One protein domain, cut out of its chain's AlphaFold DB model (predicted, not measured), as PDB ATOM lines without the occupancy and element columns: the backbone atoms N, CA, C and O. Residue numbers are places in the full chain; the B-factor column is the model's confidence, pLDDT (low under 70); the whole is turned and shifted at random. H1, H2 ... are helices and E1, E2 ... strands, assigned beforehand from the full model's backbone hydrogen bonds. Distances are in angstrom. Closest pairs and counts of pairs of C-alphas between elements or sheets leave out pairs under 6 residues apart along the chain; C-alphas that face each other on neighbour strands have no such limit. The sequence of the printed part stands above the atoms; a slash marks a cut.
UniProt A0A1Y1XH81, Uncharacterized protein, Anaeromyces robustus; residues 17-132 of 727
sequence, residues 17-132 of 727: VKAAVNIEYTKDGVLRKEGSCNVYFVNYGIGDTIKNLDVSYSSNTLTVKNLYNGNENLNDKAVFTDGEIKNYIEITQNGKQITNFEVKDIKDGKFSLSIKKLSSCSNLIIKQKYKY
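This is residues 17 to 132 of the 727 residues of an uncharacterized protein of Anaeromyces robustus (UniProt A0A1Y1XH81). Two strongly twisted sheets stand partly face to face as a loose sandwich, their strands crossed, with E1, E2, E3, E9 and E6 in one and E4, E5, E8 and E7 in the other. The short helix H1 sits at the side near E1, E2 and E5, and H2 at the opposite side, over E7 and leading straight into E6. The printed part has 116 residues, with elements in the order E1 E2 E3 H1 E4 E5 H2 E6 E7 E8 E9; the class is mostly strand. The first sheet, in the order E1 E2 E3 E9 E6, is mixed, and the second, E4 E5 E8 E7, is antiparallel. The whole is compact, with a radius of gyration of the C-alphas of 13.6 A and spans of 42 by 28 by 27 A.

E1, residues 22 to 26, begins at C-alpha 22 (236.858, 221.119, 217.537). E2 is residues 29 to 34, E3 residues 37 to 42, 16.2 A long, and H1 residues 48 to 51. E4 is residues 54 to 58 and E5 residues 61 to 68, 20.3 A long, which bends by 53 degrees at residue 65. H2 is residues 82 to 88, 10.7 A long, and E6 residues 89 to 93. E7 is residues 101 to 107, 18.5 A, E8 residues 110 to 116, 20.1 A, and E9 residues 122 to 128, 18.6 A, ending at C-alpha 128 (224.240, 208.145, 228.381).

E1, E2 and E3 form a meander, each strand the antiparallel neighbour of the one before, with N 24 and O 31 at 2.9 A and N 32 and O 39 at 2.8 A. E3 and E9 are parallel, at 24 degrees, with N 40 and O 124 at 2.8 A. E9 and E6 are antiparallel, with N 127 and O 90 at 2.8 A. In the other sheet, N 63 and O 56 of the hairpin E4 and E5 are 2.8 A apart, N 113 and O 64 of E8 and E5 2.8 A, and N 112 and O 104 of the hairpin E7 and E8 2.8 A. E3 and E5 are apart. H2 is on this sheet at a height over the sheet of 8.1 A, over E7 and slantwise to the strands, at 57 degrees to E7 on the local plane; their closest C-alphas, Asp 82 and Val 103, are 5.5 A apart. H1 only grazes both sheets. In H2, 1 of 3 O i to N i+4 pairs and 2 of 4 O i to N i+3 pairs are within hydrogen-bond range; H1 is too short for an O i to N i+4 pair.

The two C-alphas farthest apart, Val 17 and Asp 76, are 44.2 A apart. The printed part has no cut. The link from E5 to H2, residues 69 to 81, is long. The mean pLDDT of the printed part is 90.1, with residues 17 to 19 and 78 under 70.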
ATOM      1  N   VAL A  17     230.127 233.465 209.741       46.62
ATOM      2  CA  VAL A  17     231.161 232.436 209.813       46.62
ATOM      3  C   VAL A  17     230.778 231.527 210.981       46.62
ATOM      4  O   VAL A  17     230.924 231.913 212.140       46.62
ATOM      5  N   LYS A  18     230.217 230.342 210.699       57.78
ATOM      6  CA  LYS A  18     230.025 229.318 211.735       57.78
ATOM      7  C   LYS A  18     231.392 229.016 212.345       57.78
ATOM      8  O   LYS A  18     232.345 228.746 211.614       57.78
ATOM      9  N   ALA A  19     231.490 229.103 213.669       65.88
ATOM     10  CA  ALA A  19     232.712 228.759 214.379       65.88
ATOM     11  C   ALA A  19     233.107 227.312 214.046       65.88
ATOM     12  O   ALA A  19     232.253 226.429 213.984       65.88
ATOM     13  N   ALA A  20     234.396 227.065 213.811       81.62
ATOM     14  CA  ALA A  20     234.878 225.718 213.537       81.62
ATOM     15  C   ALA A  20     234.679 224.824 214.775       81.62
ATOM     16  O   ALA A  20     235.073 225.198 215.880       81.62
ATOM     17  N   VAL A  21     234.077 223.646 214.584       90.31
ATOM     18  CA  VAL A  21     233.894 222.648 215.648       90.31
ATOM     19  C   VAL A  21     235.205 221.897 215.871       90.31
ATOM     20  O   VAL A  21     235.733 221.285 214.939       90.31
ATOM     21  N   ASN A  22     235.701 221.904 217.108       93.00
ATOM     22  CA  ASN A  22     236.858 221.119 217.537       93.00
ATOM     23  C   ASN A  22     236.437 220.069 218.580       93.00
ATOM     24  O   ASN A  22     235.518 220.316 219.363       93.00
ATOM     25  N   ILE A  23     237.093 218.907 218.591       95.31
ATOM     26  CA  ILE A  23     236.851 217.834 219.560       95.31
ATOM     27  C   ILE A  23     238.134 217.475 220.312       95.31
ATOM     28  O   ILE A  23     239.204 217.364 219.719       95.31
ATOM     29  N   GLU A  24     238.020 217.260 221.618       95.69
ATOM     30  CA  GLU A  24     239.116 216.835 222.489       95.69
ATOM     31  C   GLU A  24     238.690 215.628 223.324       95.69
ATOM     32  O   GLU A  24     237.555 215.543 223.788       95.69
ATOM     33  N   TYR A  25     239.604 214.687 223.535       96.50
ATOM     34  CA  TYR A  25     239.340 213.468 224.296       96.50
ATOM     35  C   TYR A  25     239.861 213.627 225.719       96.50
ATOM     36  O   TYR A  25     241.060 213.824 225.926       96.50
ATOM     37  N   THR A  26     238.968 213.552 226.703       95.25
ATOM     38  CA  THR A  26     239.283 213.819 228.110       95.25
ATOM     39  C   THR A  26     238.706 212.757 229.043       95.25
ATOM     40  O   THR A  26     237.741 212.061 228.725       95.25
ATOM     41  N   LYS A  27     239.217 212.710 230.277       93.19
ATOM     42  CA  LYS A  27     238.645 211.880 231.345       93.19
ATOM     43  C   LYS A  27     237.217 212.268 231.761       93.19
ATOM     44  O   LYS A  27     236.695 211.635 232.662       93.19
ATOM     45  N   ASP A  28     236.610 213.296 231.177       93.38
ATOM     46  CA  ASP A  28     235.221 213.688 231.444       93.38
ATOM     47  C   ASP A  28     234.324 213.433 230.214       93.38
ATOM     48  O   ASP A  28     233.141 213.760 230.218       93.38
ATOM     49  N   GLY A  29     234.878 212.834 229.146       95.56
ATOM     50  CA  GLY A  29     234.192 212.537 227.888       95.56
ATOM     51  C   GLY A  29     234.873 213.151 226.664       95.56
ATOM     52  O   GLY A  29     235.987 213.679 226.731       95.56
ATOM     53  N   VAL A  30     234.176 213.089 225.528       97.19
ATOM     54  CA  VAL A  30     234.569 213.777 224.294       97.19
ATOM     55  C   VAL A  30     234.062 215.212 224.364       97.19
ATOM     56  O   VAL A  30     232.863 215.472 224.266       97.19
ATOM     57  N   LEU A  31     234.979 216.147 224.571       96.31
ATOM     58  CA  LEU A  31     234.702 217.571 224.634       96.31
ATOM     59  C   LEU A  31     234.493 218.120 223.227       96.31
ATOM     60  O   LEU A  31     235.428 218.152 222.435       96.31
ATOM     61  N   ARG A  32     233.290 218.609 222.932       95.25
ATOM     62  CA  ARG A  32     232.967 219.345 221.707       95.25
ATOM     63  C   ARG A  32     233.017 220.848 221.983       95.25
ATOM     64  O   ARG A  32     232.270 221.341 222.828       95.25
ATOM     65  N   LYS A  33     233.865 221.567 221.249       91.94
ATOM     66  CA  LYS A  33     234.031 223.024 221.319       91.94
ATOM     67  C   LYS A  33     233.465 223.670 220.059       91.94
ATOM     68  O   LYS A  33     233.958 223.409 218.963       91.94
ATOM     69  N   GLU A  34     232.455 224.520 220.212       87.62
ATOM     70  CA  GLU A  34     231.911 225.349 219.129       87.62
ATOM     71  C   GLU A  34     231.566 226.743 219.670       87.62
ATOM     72  O   GLU A  34     230.633 226.919 220.459       87.62
ATOM     73  N   GLY A  35     232.348 227.753 219.274       82.56
ATOM     74  CA  GLY A  35     232.212 229.109 219.812       82.56
ATOM     75  C   GLY A  35     232.442 229.147 221.330       82.56
ATOM     76  O   GLY A  35     233.486 228.714 221.810       82.56
ATOM     77  N   SER A  36     231.472 229.662 222.089       75.81
ATOM     78  CA  SER A  36     231.498 229.707 223.563       75.81
ATOM     79  C   SER A  36     230.864 228.478 224.238       75.81
ATOM     80  O   SER A  36     230.756 228.431 225.465       75.81
ATOM     81  N   CYS A  37     230.399 227.503 223.452       83.69
ATOM     82  CA  CYS A  37     229.650 226.346 223.928       83.69
ATOM     83  C   CYS A  37     230.547 225.106 223.986       83.69
ATOM     84  O   CYS A  37     230.956 224.580 222.950       83.69
ATOM     85  N   ASN A  38     230.847 224.651 225.206       90.62
ATOM     86  CA  ASN A  38     231.781 223.560 225.479       90.62
ATOM     87  C   ASN A  38     231.047 222.450 226.227       90.62
ATOM     88  O   ASN A  38     230.771 222.581 227.423       90.62
ATOM     89  N   VAL A  39     230.744 221.369 225.512       95.19
ATOM     90  CA  VAL A  39     229.917 220.269 226.017       95.19
ATOM     91  C   VAL A  39     230.698 218.967 225.927       95.19
ATOM     92  O   VAL A  39     231.228 218.625 224.871       95.19
ATOM     93  N   TYR A  40     230.769 218.243 227.036       97.00
ATOM     94  CA  TYR A  40     231.340 216.909 227.116       97.00
ATOM     95  C   TYR A  40     230.257 215.877 226.830       97.00
ATOM     96  O   TYR A  40     229.187 215.896 227.440       97.00
ATOM     97  N   PHE A  41     230.555 214.957 225.923       97.75
ATOM     98  CA  PHE A  41     229.700 213.828 225.593       97.75
ATOM     99  C   PHE A  41     230.350 212.536 226.079       97.75
ATOM    100  O   PHE A  41     231.464 212.197 225.676       97.75
ATOM    101  N   VAL A  42     229.653 211.798 226.940       97.75
ATOM    102  CA  VAL A  42     230.113 210.513 227.481       97.75
ATOM    103  C   VAL A  42     229.253 209.395 226.907       97.75
ATOM    104  O   VAL A  42     228.025 209.449 226.974       97.75
ATOM    105  N   ASN A  43     229.916 208.381 226.348       96.50
ATOM    106  CA  ASN A  43     229.322 207.198 225.720       96.50
ATOM    107  C   ASN A  43     228.551 207.449 224.410       96.50
ATOM    108  O   ASN A  43     227.880 206.547 223.937       96.50
ATOM    109  N   TYR A  44     228.656 208.620 223.772       95.94
ATOM    110  CA  TYR A  44     227.966 208.929 222.499       95.94
ATOM    111  C   TYR A  44     228.788 208.665 221.225       95.94
ATOM    112  O   TYR A  44     228.318 208.952 220.127       95.94
ATOM    113  N   GLY A  45     229.993 208.108 221.357       94.75
ATOM    114  CA  GLY A  45     230.905 207.852 220.244       94.75
ATOM    115  C   GLY A  45     232.137 208.753 220.245       94.75
ATOM    116  O   GLY A  45     232.426 209.443 221.223       94.75
ATOM    117  N   ILE A  46     232.866 208.734 219.131       95.44
ATOM    118  CA  ILE A  46     234.085 209.515 218.883       95.44
ATOM    119  C   ILE A  46     234.044 210.191 217.510       95.44
ATOM    120  O   ILE A  46     233.200 209.868 216.668       95.44
ATOM    121  N   GLY A  47     234.980 211.106 217.255       94.62
ATOM    122  CA  GLY A  47     235.180 211.675 215.923       94.62
ATOM    123  C   GLY A  47     233.924 212.347 215.372       94.62
ATOM    124  O   GLY A  47     233.297 213.185 216.028       94.62
ATOM    125  N   ASP A  48     233.537 211.936 214.168       92.75
ATOM    126  CA  ASP A  48     232.411 212.499 213.421       92.75
ATOM    127  C   ASP A  48     231.055 212.313 214.110       92.75
ATOM    128  O   ASP A  48     230.172 213.154 213.937       92.75
ATOM    129  N   THR A  49     230.897 211.286 214.953       92.94
ATOM    130  CA  THR A  49     229.653 211.078 215.722       92.94
ATOM    131  C   THR A  49     229.374 212.215 216.708       92.94
ATOM    132  O   THR A  49     228.215 212.525 216.962       92.94
ATOM    133  N   ILE A  50     230.423 212.878 217.209       95.44
ATOM    134  CA  ILE A  50     230.320 214.032 218.110       95.44
ATOM    135  C   ILE A  50     230.463 215.343 217.336       95.44
ATOM    136  O   ILE A  50     229.712 216.296 217.561       95.44
ATOM    137  N   LYS A  51     231.406 215.401 216.390       93.81
ATOM    138  CA  LYS A  51     231.678 216.605 215.594       93.81
ATOM    139  C   LYS A  51     230.445 217.065 214.808       93.81
ATOM    140  O   LYS A  51     230.173 218.263 214.771       93.81
ATOM    141  N   ASN A  52     229.671 216.125 214.259       93.00
ATOM    142  CA  ASN A  52     228.529 216.413 213.386       93.00
ATOM    143  C   ASN A  52     227.182 216.541 214.125       93.00
ATOM    144  O   ASN A  52     226.140 216.631 213.475       93.00
ATOM    145  N   LEU A  53     227.173 216.554 215.464       93.62
ATOM    146  CA  LEU A  53     225.957 216.848 216.230       93.62
ATOM    147  C   LEU A  53     225.463 218.273 215.932       93.62
ATOM    148  O   LEU A  53     226.261 219.215 215.887       93.62
ATOM    149  N   ASP A  54     224.145 218.427 215.771       92.12
ATOM    150  CA  ASP A  54     223.490 219.735 215.642       92.12
ATOM    151  C   ASP A  54     223.256 220.293 217.049       92.12
ATOM    152  O   ASP A  54     222.339 219.870 217.761       92.12
ATOM    153  N   VAL A  55     224.152 221.188 217.466       92.00
ATOM    154  CA  VAL A  55     224.149 221.825 218.783       92.00
ATOM    155  C   VAL A  55     223.793 223.295 218.613       92.00
ATOM    156  O   VAL A  55     224.476 224.037 217.913       92.00
ATOM    157  N   SER A  56     222.738 223.741 219.289       90.38
ATOM    158  CA  SER A  56     222.329 225.146 219.297       90.38
ATOM    159  C   SER A  56     221.999 225.608 220.709       90.38
ATOM    160  O   SER A  56     221.341 224.905 221.473       90.38
ATOM    161  N   TYR A  57     222.460 226.805 221.064       90.69
ATOM    162  CA  TYR A  57     222.179 227.435 222.349       90.69
ATOM    163  C   TYR A  57     221.492 228.778 222.118       90.69
ATOM    164  O   TYR A  57     222.083 229.697 221.555       90.69
ATOM    165  N   SER A  58     220.229 228.892 222.526       89.62
ATOM    166  CA  SER A  58     219.461 230.137 222.427       89.62
ATOM    167  C   SER A  58     218.417 230.206 223.537       89.62
ATOM    168  O   SER A  58     217.934 229.176 224.002       89.62
ATOM    169  N   SER A  59     218.077 231.414 223.994       88.94
ATOM    170  CA  SER A  59     217.042 231.624 225.023       88.94
ATOM    171  C   SER A  59     217.233 230.747 226.275       88.94
ATOM    172  O   SER A  59     216.294 230.100 226.743       88.94
ATOM    173  N   ASN A  60     218.467 230.673 226.796       90.69
ATOM    174  CA  ASN A  60     218.844 229.852 227.959       90.69
ATOM    175  C   ASN A  60     218.491 228.357 227.813       90.69
ATOM    176  O   ASN A  60     218.251 227.662 228.805       90.69
ATOM    177  N   THR A  61     218.418 227.865 226.574       92.62
ATOM    178  CA  THR A  61     218.108 226.473 226.244       92.62
ATOM    179  C   THR A  61     219.171 225.925 225.300       92.62
ATOM    180  O   THR A  61     219.438 226.512 224.251       92.62
ATOM    181  N   LEU A  62     219.783 224.804 225.681       94.25
ATOM    182  CA  LEU A  62     220.681 224.037 224.819       94.25
ATOM    183  C   LEU A  62     219.890 222.918 224.148       94.25
ATOM    184  O   LEU A  62     219.305 222.084 224.840       94.25
ATOM    185  N   THR A  63     219.918 222.879 222.823       94.69
ATOM    186  CA  THR A  63     219.356 221.796 222.021       94.69
ATOM    187  C   THR A  63     220.491 221.029 221.363       94.69
ATOM    188  O   THR A  63     221.317 221.623 220.672       94.69
ATOM    189  N   VAL A  64     220.516 219.715 221.559       95.69
ATOM    190  CA  VAL A  64     221.443 218.792 220.900       95.69
ATOM    191  C   VAL A  64     220.619 217.773 220.129       95.69
ATOM    192  O   VAL A  64     219.836 217.053 220.740       95.69
ATOM    193  N   LYS A  65     220.774 217.696 218.808       95.00
ATOM    194  CA  LYS A  65     220.067 216.710 217.976       95.00
ATOM    195  C   LYS A  65     221.004 215.629 217.463       95.00
ATOM    196  O   LYS A  65     222.215 215.830 217.383       95.00
ATOM    197  N   ASN A  66     220.407 214.520 217.025       93.25
ATOM    198  CA  ASN A  66     221.087 213.372 216.421       93.25
ATOM    199  C   ASN A  66     222.014 212.606 217.383       93.25
ATOM    200  O   ASN A  66     222.973 211.981 216.931       93.25
ATOM    201  N   LEU A  67     221.726 212.625 218.690       94.62
ATOM    202  CA  LEU A  67     222.454 211.817 219.670       94.62
ATOM    203  C   LEU A  67     222.148 210.339 219.462       94.62
ATOM    204  O   LEU A  67     220.988 209.962 219.322       94.62
ATOM    205  N   TYR A  68     223.184 209.508 219.462       92.81
ATOM    206  CA  TYR A  68     223.050 208.068 219.274       92.81
ATOM    207  C   TYR A  68     222.471 207.445 220.547       92.81
ATOM    208  O   TYR A  68     222.989 207.676 221.640       92.81
ATOM    209  N   ASN A  69     221.426 206.631 220.408       91.19
ATOM    210  CA  ASN A  69     220.889 205.835 221.504       91.19
ATOM    211  C   ASN A  69     221.637 204.499 221.598       91.19
ATOM    212  O   ASN A  69     221.317 203.546 220.889       91.19
ATOM    213  N   GLY A  70     222.615 204.414 222.498       90.00
ATOM    214  CA  GLY A  70     223.386 203.193 222.731       90.00
ATOM    215  C   GLY A  70     222.580 202.057 223.369       90.00
ATOM    216  O   GLY A  70     223.027 200.915 223.332       90.00
ATOM    217  N   ASN A  71     221.402 202.347 223.930       89.12
ATOM    218  CA  ASN A  71     220.528 201.335 224.520       89.12
ATOM    219  C   ASN A  71     219.639 200.633 223.492       89.12
ATOM    220  O   ASN A  71     219.090 199.574 223.777       89.12
ATOM    221  N   GLU A  72     219.445 201.213 222.313       87.12
ATOM    222  CA  GLU A  72     218.474 200.691 221.362       87.12
ATOM    223  C   GLU A  72     218.795 199.251 220.932       87.12
ATOM    224  O   GLU A  72     219.900 198.947 220.471       87.12
ATOM    225  N   ASN A  73     217.807 198.362 221.104       84.94
ATOM    226  CA  ASN A  73     217.929 196.927 220.847       84.94
ATOM    227  C   ASN A  73     219.175 196.299 221.483       84.94
ATOM    228  O   ASN A  73     219.762 195.360 220.940       84.94
ATOM    229  N   LEU A  74     219.615 196.818 222.632       86.62
ATOM    230  CA  LEU A  74     220.615 196.169 223.469       86.62
ATOM    231  C   LEU A  74     220.039 194.829 223.954       86.62
ATOM    232  O   LEU A  74     218.965 194.808 224.554       86.62
ATOM    233  N   ASN A  75     220.720 193.716 223.660       87.62
ATOM    234  CA  ASN A  75     220.288 192.353 224.008       87.62
ATOM    235  C   ASN A  75     218.886 191.963 223.477       87.62
ATOM    236  O   ASN A  75     218.116 191.327 224.196       87.62
ATOM    237  N   ASP A  76     218.523 192.395 222.261       84.19
ATOM    238  CA  ASP A  76     217.208 192.155 221.627       84.19
ATOM    239  C   ASP A  76     216.024 192.712 222.449       84.19
ATOM    240  O   ASP A  76     214.878 192.285 222.306       84.19
ATOM    241  N   LYS A  77     216.273 193.681 223.342       79.81
ATOM    242  CA  LYS A  77     215.224 194.343 224.135       79.81
ATOM    243  C   LYS A  77     214.638 195.549 223.396       79.81
ATOM    244  O   LYS A  77     215.345 196.246 222.687       79.81
ATOM    245  N   ALA A  78     213.344 195.804 223.607       68.56
ATOM    246  CA  ALA A  78     212.560 196.798 222.871       68.56
ATOM    247  C   ALA A  78     213.173 198.214 222.811       68.56
ATOM    248  O   ALA A  78     213.889 198.654 223.712       68.56
ATOM    249  N   VAL A  79     212.806 198.942 221.752       70.94
ATOM    250  CA  VAL A  79     213.114 200.364 221.549       70.94
ATOM    251  C   VAL A  79     212.463 201.211 222.650       70.94
ATOM    252  O   VAL A  79     211.276 201.075 222.940       70.94
ATOM    253  N   PHE A  80     213.253 202.100 223.248       78.25
ATOM    254  CA  PHE A  80     212.845 202.963 224.355       78.25
ATOM    255  C   PHE A  80     211.968 204.134 223.899       78.25
ATOM    256  O   PHE A  80     212.230 204.744 222.864       78.25
ATOM    257  N   THR A  81     210.962 204.485 224.704       79.69
ATOM    258  CA  THR A  81     210.131 205.689 224.497       79.69
ATOM    259  C   THR A  81     210.836 206.966 224.980       79.69
ATOM    260  O   THR A  81     211.774 206.890 225.775       79.69
ATOM    261  N   ASP A  82     210.350 208.150 224.576       73.94
ATOM    262  CA  ASP A  82     210.853 209.469 225.019       73.94
ATOM    263  C   ASP A  82     211.008 209.561 226.546       73.94
ATOM    264  O   ASP A  82     212.047 209.985 227.063       73.94
ATOM    265  N   GLY A  83     209.973 209.134 227.277       78.88
ATOM    266  CA  GLY A  83     209.956 209.158 228.739       78.88
ATOM    267  C   GLY A  83     210.953 208.188 229.366       78.88
ATOM    268  O   GLY A  83     211.461 208.447 230.454       78.88
ATOM    269  N   GLU A  84     211.269 207.097 228.673       87.69
ATOM    270  CA  GLU A  84     212.170 206.070 229.176       87.69
ATOM    271  C   GLU A  84     213.641 206.401 228.896       87.69
ATOM    272  O   GLU A  84     214.457 206.286 229.808       87.69
ATOM    273  N   ILE A  85     213.986 206.914 227.703       90.00
ATOM    274  CA  ILE A  85     215.358 207.364 227.388       90.00
ATOM    275  C   ILE A  85     215.829 208.416 228.393       90.00
ATOM    276  O   ILE A  85     216.981 208.388 228.829       90.00
ATOM    277  N   LYS A  86     214.934 209.322 228.805       92.56
ATOM    278  CA  LYS A  86     215.233 210.367 229.790       92.56
ATOM    279  C   LYS A  86     215.841 209.811 231.086       92.56
ATOM    280  O   LYS A  86     216.710 210.461 231.663       92.56
ATOM    281  N   ASN A  87     215.431 208.617 231.518       93.56
ATOM    282  CA  ASN A  87     215.923 207.981 232.744       93.56
ATOM    283  C   ASN A  87     217.377 207.500 232.634       93.56
ATOM    284  O   ASN A  87     218.024 207.245 233.648       93.56
ATOM    285  N   TYR A  88     217.897 207.397 231.410       94.62
ATOM    286  CA  TYR A  88     219.239 206.911 231.106       94.62
ATOM    287  C   TYR A  88     220.161 208.015 230.589       94.62
ATOM    288  O   TYR A  88     221.207 207.733 230.011       94.62
ATOM    289  N   ILE A  89     219.801 209.278 230.816       96.50
ATOM    290  CA  ILE A  89     220.657 210.428 230.534       96.50
ATOM    291  C   ILE A  89     220.996 211.109 231.853       96.50
ATOM    292  O   ILE A  89     220.116 211.526 232.605       96.50
ATOM    293  N   GLU A  90     222.288 211.258 232.116       97.06
ATOM    294  CA  GLU A  90     222.793 212.056 233.220       97.06
ATOM    295  C   GLU A  90     223.412 213.337 232.677       97.06
ATOM    296  O   GLU A  90     224.265 213.310 231.788       97.06
ATOM    297  N   ILE A  91     222.964 214.469 233.216       96.81
ATOM    298  CA  ILE A  91     223.466 215.783 232.838       96.81
ATOM    299  C   ILE A  91     224.006 216.454 234.085       96.81
ATOM    300  O   ILE A  91     223.281 216.609 235.071       96.81
ATOM    301  N   THR A  92     225.262 216.881 234.038       95.44
ATOM    302  CA  THR A  92     225.882 217.645 235.119       95.44
ATOM    303  C   THR A  92     226.548 218.902 234.582       95.44
ATOM    304  O   THR A  92     227.025 218.947 233.451       95.44
ATOM    305  N   GLN A  93     226.562 219.960 235.386       92.81
ATOM    306  CA  GLN A  93     227.299 221.183 235.089       92.81
ATOM    307  C   GLN A  93     228.008 221.649 236.351       92.81
ATOM    308  O   GLN A  93     227.369 221.847 237.386       92.81
ATOM    309  N   ASN A  94     229.331 221.815 236.278       88.94
ATOM    310  CA  ASN A  94     230.163 222.176 237.434       88.94
ATOM    311  C   ASN A  94     229.891 221.276 238.665       88.94
ATOM    312  O   ASN A  94     229.770 221.761 239.789       88.94
ATOM    313  N   GLY A  95     229.702 219.971 238.435       87.38
ATOM    314  CA  GLY A  95     229.416 218.976 239.475       87.38
ATOM    315  C   GLY A  95     227.973 218.938 239.999       87.38
ATOM    316  O   GLY A  95     227.662 218.090 240.828       87.38
ATOM    317  N   LYS A  96     227.068 219.812 239.532       91.75
ATOM    318  CA  LYS A  96     225.646 219.790 239.920       91.75
ATOM    319  C   LYS A  96     224.795 219.082 238.873       91.75
ATOM    320  O   LYS A  96     224.918 219.374 237.686       91.75
ATOM    321  N   GLN A  97     223.903 218.199 239.316       94.56
ATOM    322  CA  GLN A  97     222.973 217.486 238.442       94.56
ATOM    323  C   GLN A  97     221.891 218.422 237.881       94.56
ATOM    324  O   GLN A  97     221.326 219.248 238.600       94.56
ATOM    325  N   ILE A  98     221.572 218.255 236.599       94.06
ATOM    326  CA  ILE A  98     220.499 218.957 235.898       94.06
ATOM    327  C   ILE A  98     219.405 217.947 235.550       94.06
ATOM    328  O   ILE A  98     219.623 217.012 234.787       94.06
ATOM    329  N   THR A  99     218.202 218.159 236.083       91.88
ATOM    330  CA  THR A  99     217.036 217.279 235.865       91.88
ATOM    331  C   THR A  99     215.995 217.878 234.913       91.88
ATOM    332  O   THR A  99     215.127 217.175 234.389       91.88
ATOM    333  N   ASN A 100     216.079 219.186 234.651       90.94
ATOM    334  CA  ASN A 100     215.133 219.923 233.818       90.94
ATOM    335  C   ASN A 100     215.517 219.882 232.327       90.94
ATOM    336  O   ASN A 100     215.959 220.878 231.749       90.94
ATOM    337  N   PHE A 101     215.340 218.717 231.711       94.75
ATOM    338  CA  PHE A 101     215.536 218.509 230.279       94.75
ATOM    339  C   PHE A 101     214.432 217.636 229.667       94.75
ATOM    340  O   PHE A 101     213.697 216.937 230.372       94.75
ATOM    341  N   GLU A 102     214.311 217.695 228.345       94.62
ATOM    342  CA  GLU A 102     213.358 216.929 227.539       94.62
ATOM    343  C   GLU A 102     214.100 216.100 226.488       94.62
ATOM    344  O   GLU A 102     215.078 216.574 225.909       94.62
ATOM    345  N   VAL A 103     213.605 214.886 226.238       94.31
ATOM    346  CA  VAL A 103     214.027 214.009 225.138       94.31
ATOM    347  C   VAL A 103     212.902 213.977 224.110       94.31
ATOM    348  O   VAL A 103     211.745 213.845 224.507       94.31
ATOM    349  N   LYS A 104     213.229 214.159 222.827       90.75
ATOM    350  CA  LYS A 104     212.279 214.173 221.697       90.75
ATOM    351  C   LYS A 104     212.932 213.628 220.427       90.75
ATOM    352  O   LYS A 104     214.123 213.326 220.426       90.75
ATOM    353  N   ASP A 105     212.166 213.574 219.340       86.38
ATOM    354  CA  ASP A 105     212.625 213.240 217.986       86.38
ATOM    355  C   ASP A 105     213.319 211.869 217.889       86.38
ATOM    356  O   ASP A 105     214.356 211.740 217.235       86.38
ATOM    357  N   ILE A 106     212.769 210.839 218.550       85.06
ATOM    358  CA  ILE A 106     213.311 209.481 218.440       85.06
ATOM    359  C   ILE A 106     213.073 208.954 217.028       85.06
ATOM    360  O   ILE A 106     211.944 208.651 216.639       85.06
ATOM    361  N   LYS A 107     214.149 208.831 216.256       84.88
ATOM    362  CA  LYS A 107     214.107 208.301 214.897       84.88
ATOM    363  C   LYS A 107     215.426 207.622 214.558       84.88
ATOM    364  O   LYS A 107     216.488 208.170 214.836       84.88
ATOM    365  N   ASP A 108     215.351 206.435 213.956       84.88
ATOM    366  CA  ASP A 108     216.512 205.665 213.490       84.88
ATOM    367  C   ASP A 108     217.593 205.496 214.578       84.88
ATOM    368  O   ASP A 108     218.790 205.664 214.333       84.88
ATOM    369  N   GLY A 109     217.166 205.215 215.816       86.62
ATOM    370  CA  GLY A 109     218.054 205.058 216.970       86.62
ATOM    371  C   GLY A 109     218.784 206.314 217.405       86.62
ATOM    372  O   GLY A 109     219.809 206.235 218.081       86.62
ATOM    373  N   LYS A 110     218.313 207.483 216.986       91.38
ATOM    374  CA  LYS A 110     218.810 208.773 217.448       91.38
ATOM    375  C   LYS A 110     217.719 209.516 218.186       91.38
ATOM    376  O   LYS A 110     216.543 209.227 217.994       91.38
ATOM    377  N   PHE A 111     218.112 210.473 219.012       94.06
ATOM    378  CA  PHE A 111     217.190 211.357 219.711       94.06
ATOM    379  C   PHE A 111     217.755 212.777 219.823       94.06
ATOM    380  O   PHE A 111     218.950 213.028 219.619       94.06
ATOM    381  N   SER A 112     216.873 213.709 220.160       95.38
ATOM    382  CA  SER A 112     217.181 215.095 220.486       95.38
ATOM    383  C   SER A 112     217.030 215.338 221.985       95.38
ATOM    384  O   SER A 112     216.124 214.815 222.632       95.38
ATOM    385  N   LEU A 113     217.891 216.191 222.528       96.44
ATOM    386  CA  LEU A 113     217.904 216.621 223.919       96.44
ATOM    387  C   LEU A 113     217.717 218.138 223.991       96.44
ATOM    388  O   LEU A 113     218.403 218.879 223.294       96.44
ATOM    389  N   SER A 114     216.809 218.608 224.846       95.25
ATOM    390  CA  SER A 114     216.587 220.036 225.119       95.25
ATOM    391  C   SER A 114     216.743 220.329 226.608       95.25
ATOM    392  O   SER A 114     215.919 219.902 227.415       95.25
ATOM    393  N   ILE A 115     217.780 221.077 226.979       95.12
ATOM    394  CA  ILE A 115     218.130 221.404 228.366       95.12
ATOM    395  C   ILE A 115     217.802 222.869 228.614       95.12
ATOM    396  O   ILE A 115     218.404 223.755 228.008       95.12
ATOM    397  N   LYS A 116     216.831 223.131 229.489       91.94
ATOM    398  CA  LYS A 116     216.266 224.472 229.708       91.94
ATOM    399  C   LYS A 116     216.853 225.127 230.956       91.94
ATOM    400  O   LYS A 116     217.231 224.439 231.900       91.94
ATOM    401  N   LYS A 117     216.776 226.462 231.015       89.44
ATOM    402  CA  LYS A 117     217.199 227.294 232.163       89.44
ATOM    403  C   LYS A 117     218.708 227.221 232.445       89.44
ATOM    404  O   LYS A 117     219.124 227.274 233.599       89.44
ATOM    405  N   LEU A 118     219.521 227.108 231.398       88.62
ATOM    406  CA  LEU A 118     220.977 227.177 231.501       88.62
ATOM    407  C   LEU A 118     221.442 228.637 231.487       88.62
ATOM    408  O   LEU A 118     220.933 229.441 230.713       88.62
ATOM    409  N   SER A 119     222.411 228.981 232.338       85.12
ATOM    410  CA  SER A 119     223.088 230.288 232.298       85.12
ATOM    411  C   SER A 119     224.205 230.319 231.250       85.12
ATOM    412  O   SER A 119     224.436 231.341 230.609       85.12
ATOM    413  N   SER A 120     224.874 229.184 231.040       87.81
ATOM    414  CA  SER A 120     225.806 228.948 229.941       87.81
ATOM    415  C   SER A 120     225.765 227.476 229.537       87.81
ATOM    416  O   SER A 120     225.314 226.631 230.313       87.81
ATOM    417  N   CYS A 121     226.297 227.160 228.362       84.12
ATOM    418  CA  CYS A 121     226.553 225.785 227.943       84.12
ATOM    419  C   CYS A 121     228.032 225.381 228.076       84.12
ATOM    420  O   CYS A 121     228.477 224.450 227.412       84.12
ATOM    421  N   SER A 122     228.809 226.079 228.911       87.06
ATOM    422  CA  SER A 122     230.187 225.698 229.234       87.06
ATOM    423  C   SER A 122     230.217 224.669 230.372       87.06
ATOM    424  O   SER A 122     229.412 224.754 231.305       87.06
ATOM    425  N   ASN A 123     231.166 223.729 230.316       85.69
ATOM    426  CA  ASN A 123     231.397 222.680 231.327       85.69
ATOM    427  C   ASN A 123     230.173 221.792 231.598       85.69
ATOM    428  O   ASN A 123     229.959 221.337 232.724       85.69
ATOM    429  N   LEU A 124     229.345 221.586 230.577       94.75
ATOM    430  CA  LEU A 124     228.204 220.687 230.644       94.75
ATOM    431  C   LEU A 124     228.658 219.279 230.257       94.75
ATOM    432  O   LEU A 124     229.263 219.113 229.202       94.75
ATOM    433  N   ILE A 125     228.344 218.281 231.071       96.56
ATOM    434  CA  ILE A 125     228.596 216.868 230.786       96.56
ATOM    435  C   ILE A 125     227.253 216.205 230.522       96.56
ATOM    436  O   ILE A 125     226.366 216.243 231.372       96.56
ATOM    437  N   ILE A 126     227.106 215.613 229.341       97.62
ATOM    438  CA  ILE A 126     225.947 214.821 228.937       97.62
ATOM    439  C   ILE A 126     226.428 213.382 228.788       97.62
ATOM    440  O   ILE A 126     227.270 213.079 227.939       97.62
ATOM    441  N   LYS A 127     225.892 212.489 229.613       97.50
ATOM    442  CA  LYS A 127     226.266 211.077 229.665       97.50
ATOM    443  C   LYS A 127     225.058 210.201 229.383       97.50
ATOM    444  O   LYS A 127     224.045 210.341 230.065       97.50
ATOM    445  N   GLN A 128     225.189 209.257 228.449       95.88
ATOM    446  CA  GLN A 128     224.240 208.145 228.381       95.88
ATOM    447  C   GLN A 128     224.670 206.996 229.293       95.88
ATOM    448  O   GLN A 128     225.835 206.581 229.300       95.88
ATOM    449  N   LYS A 129     223.702 206.497 230.056       96.19
ATOM    450  CA  LYS A 129     223.775 205.264 230.832       96.19
ATOM    451  C   LYS A 129     223.102 204.132 230.072       96.19
ATOM    452  O   LYS A 129     222.249 204.371 229.223       96.19
ATOM    453  N   TYR A 130     223.462 202.907 230.413       93.94
ATOM    454  CA  TYR A 130     222.898 201.695 229.842       93.94
ATOM    455  C   TYR A 130     221.957 201.031 230.845       93.94
ATOM    456  O   TYR A 130     222.295 200.910 232.023       93.94
ATOM    457  N   LYS A 131     220.764 200.643 230.388       93.12
ATOM    458  CA  LYS A 131     219.722 200.020 231.212       93.12
ATOM    459  C   LYS A 131     220.070 198.589 231.611       93.12
ATOM    460  O   LYS A 131     219.752 198.178 232.721       93.12
ATOM    461  N   TYR A 132     220.654 197.840 230.682       92.06
ATOM    462  CA  TYR A 132     220.963 196.424 230.841       92.06
ATOM    463  C   TYR A 132     222.469 196.214 230.742       92.06
ATOM    464  O   TYR A 132     223.136 196.904 229.966       92.06
TER     465      TYR A 132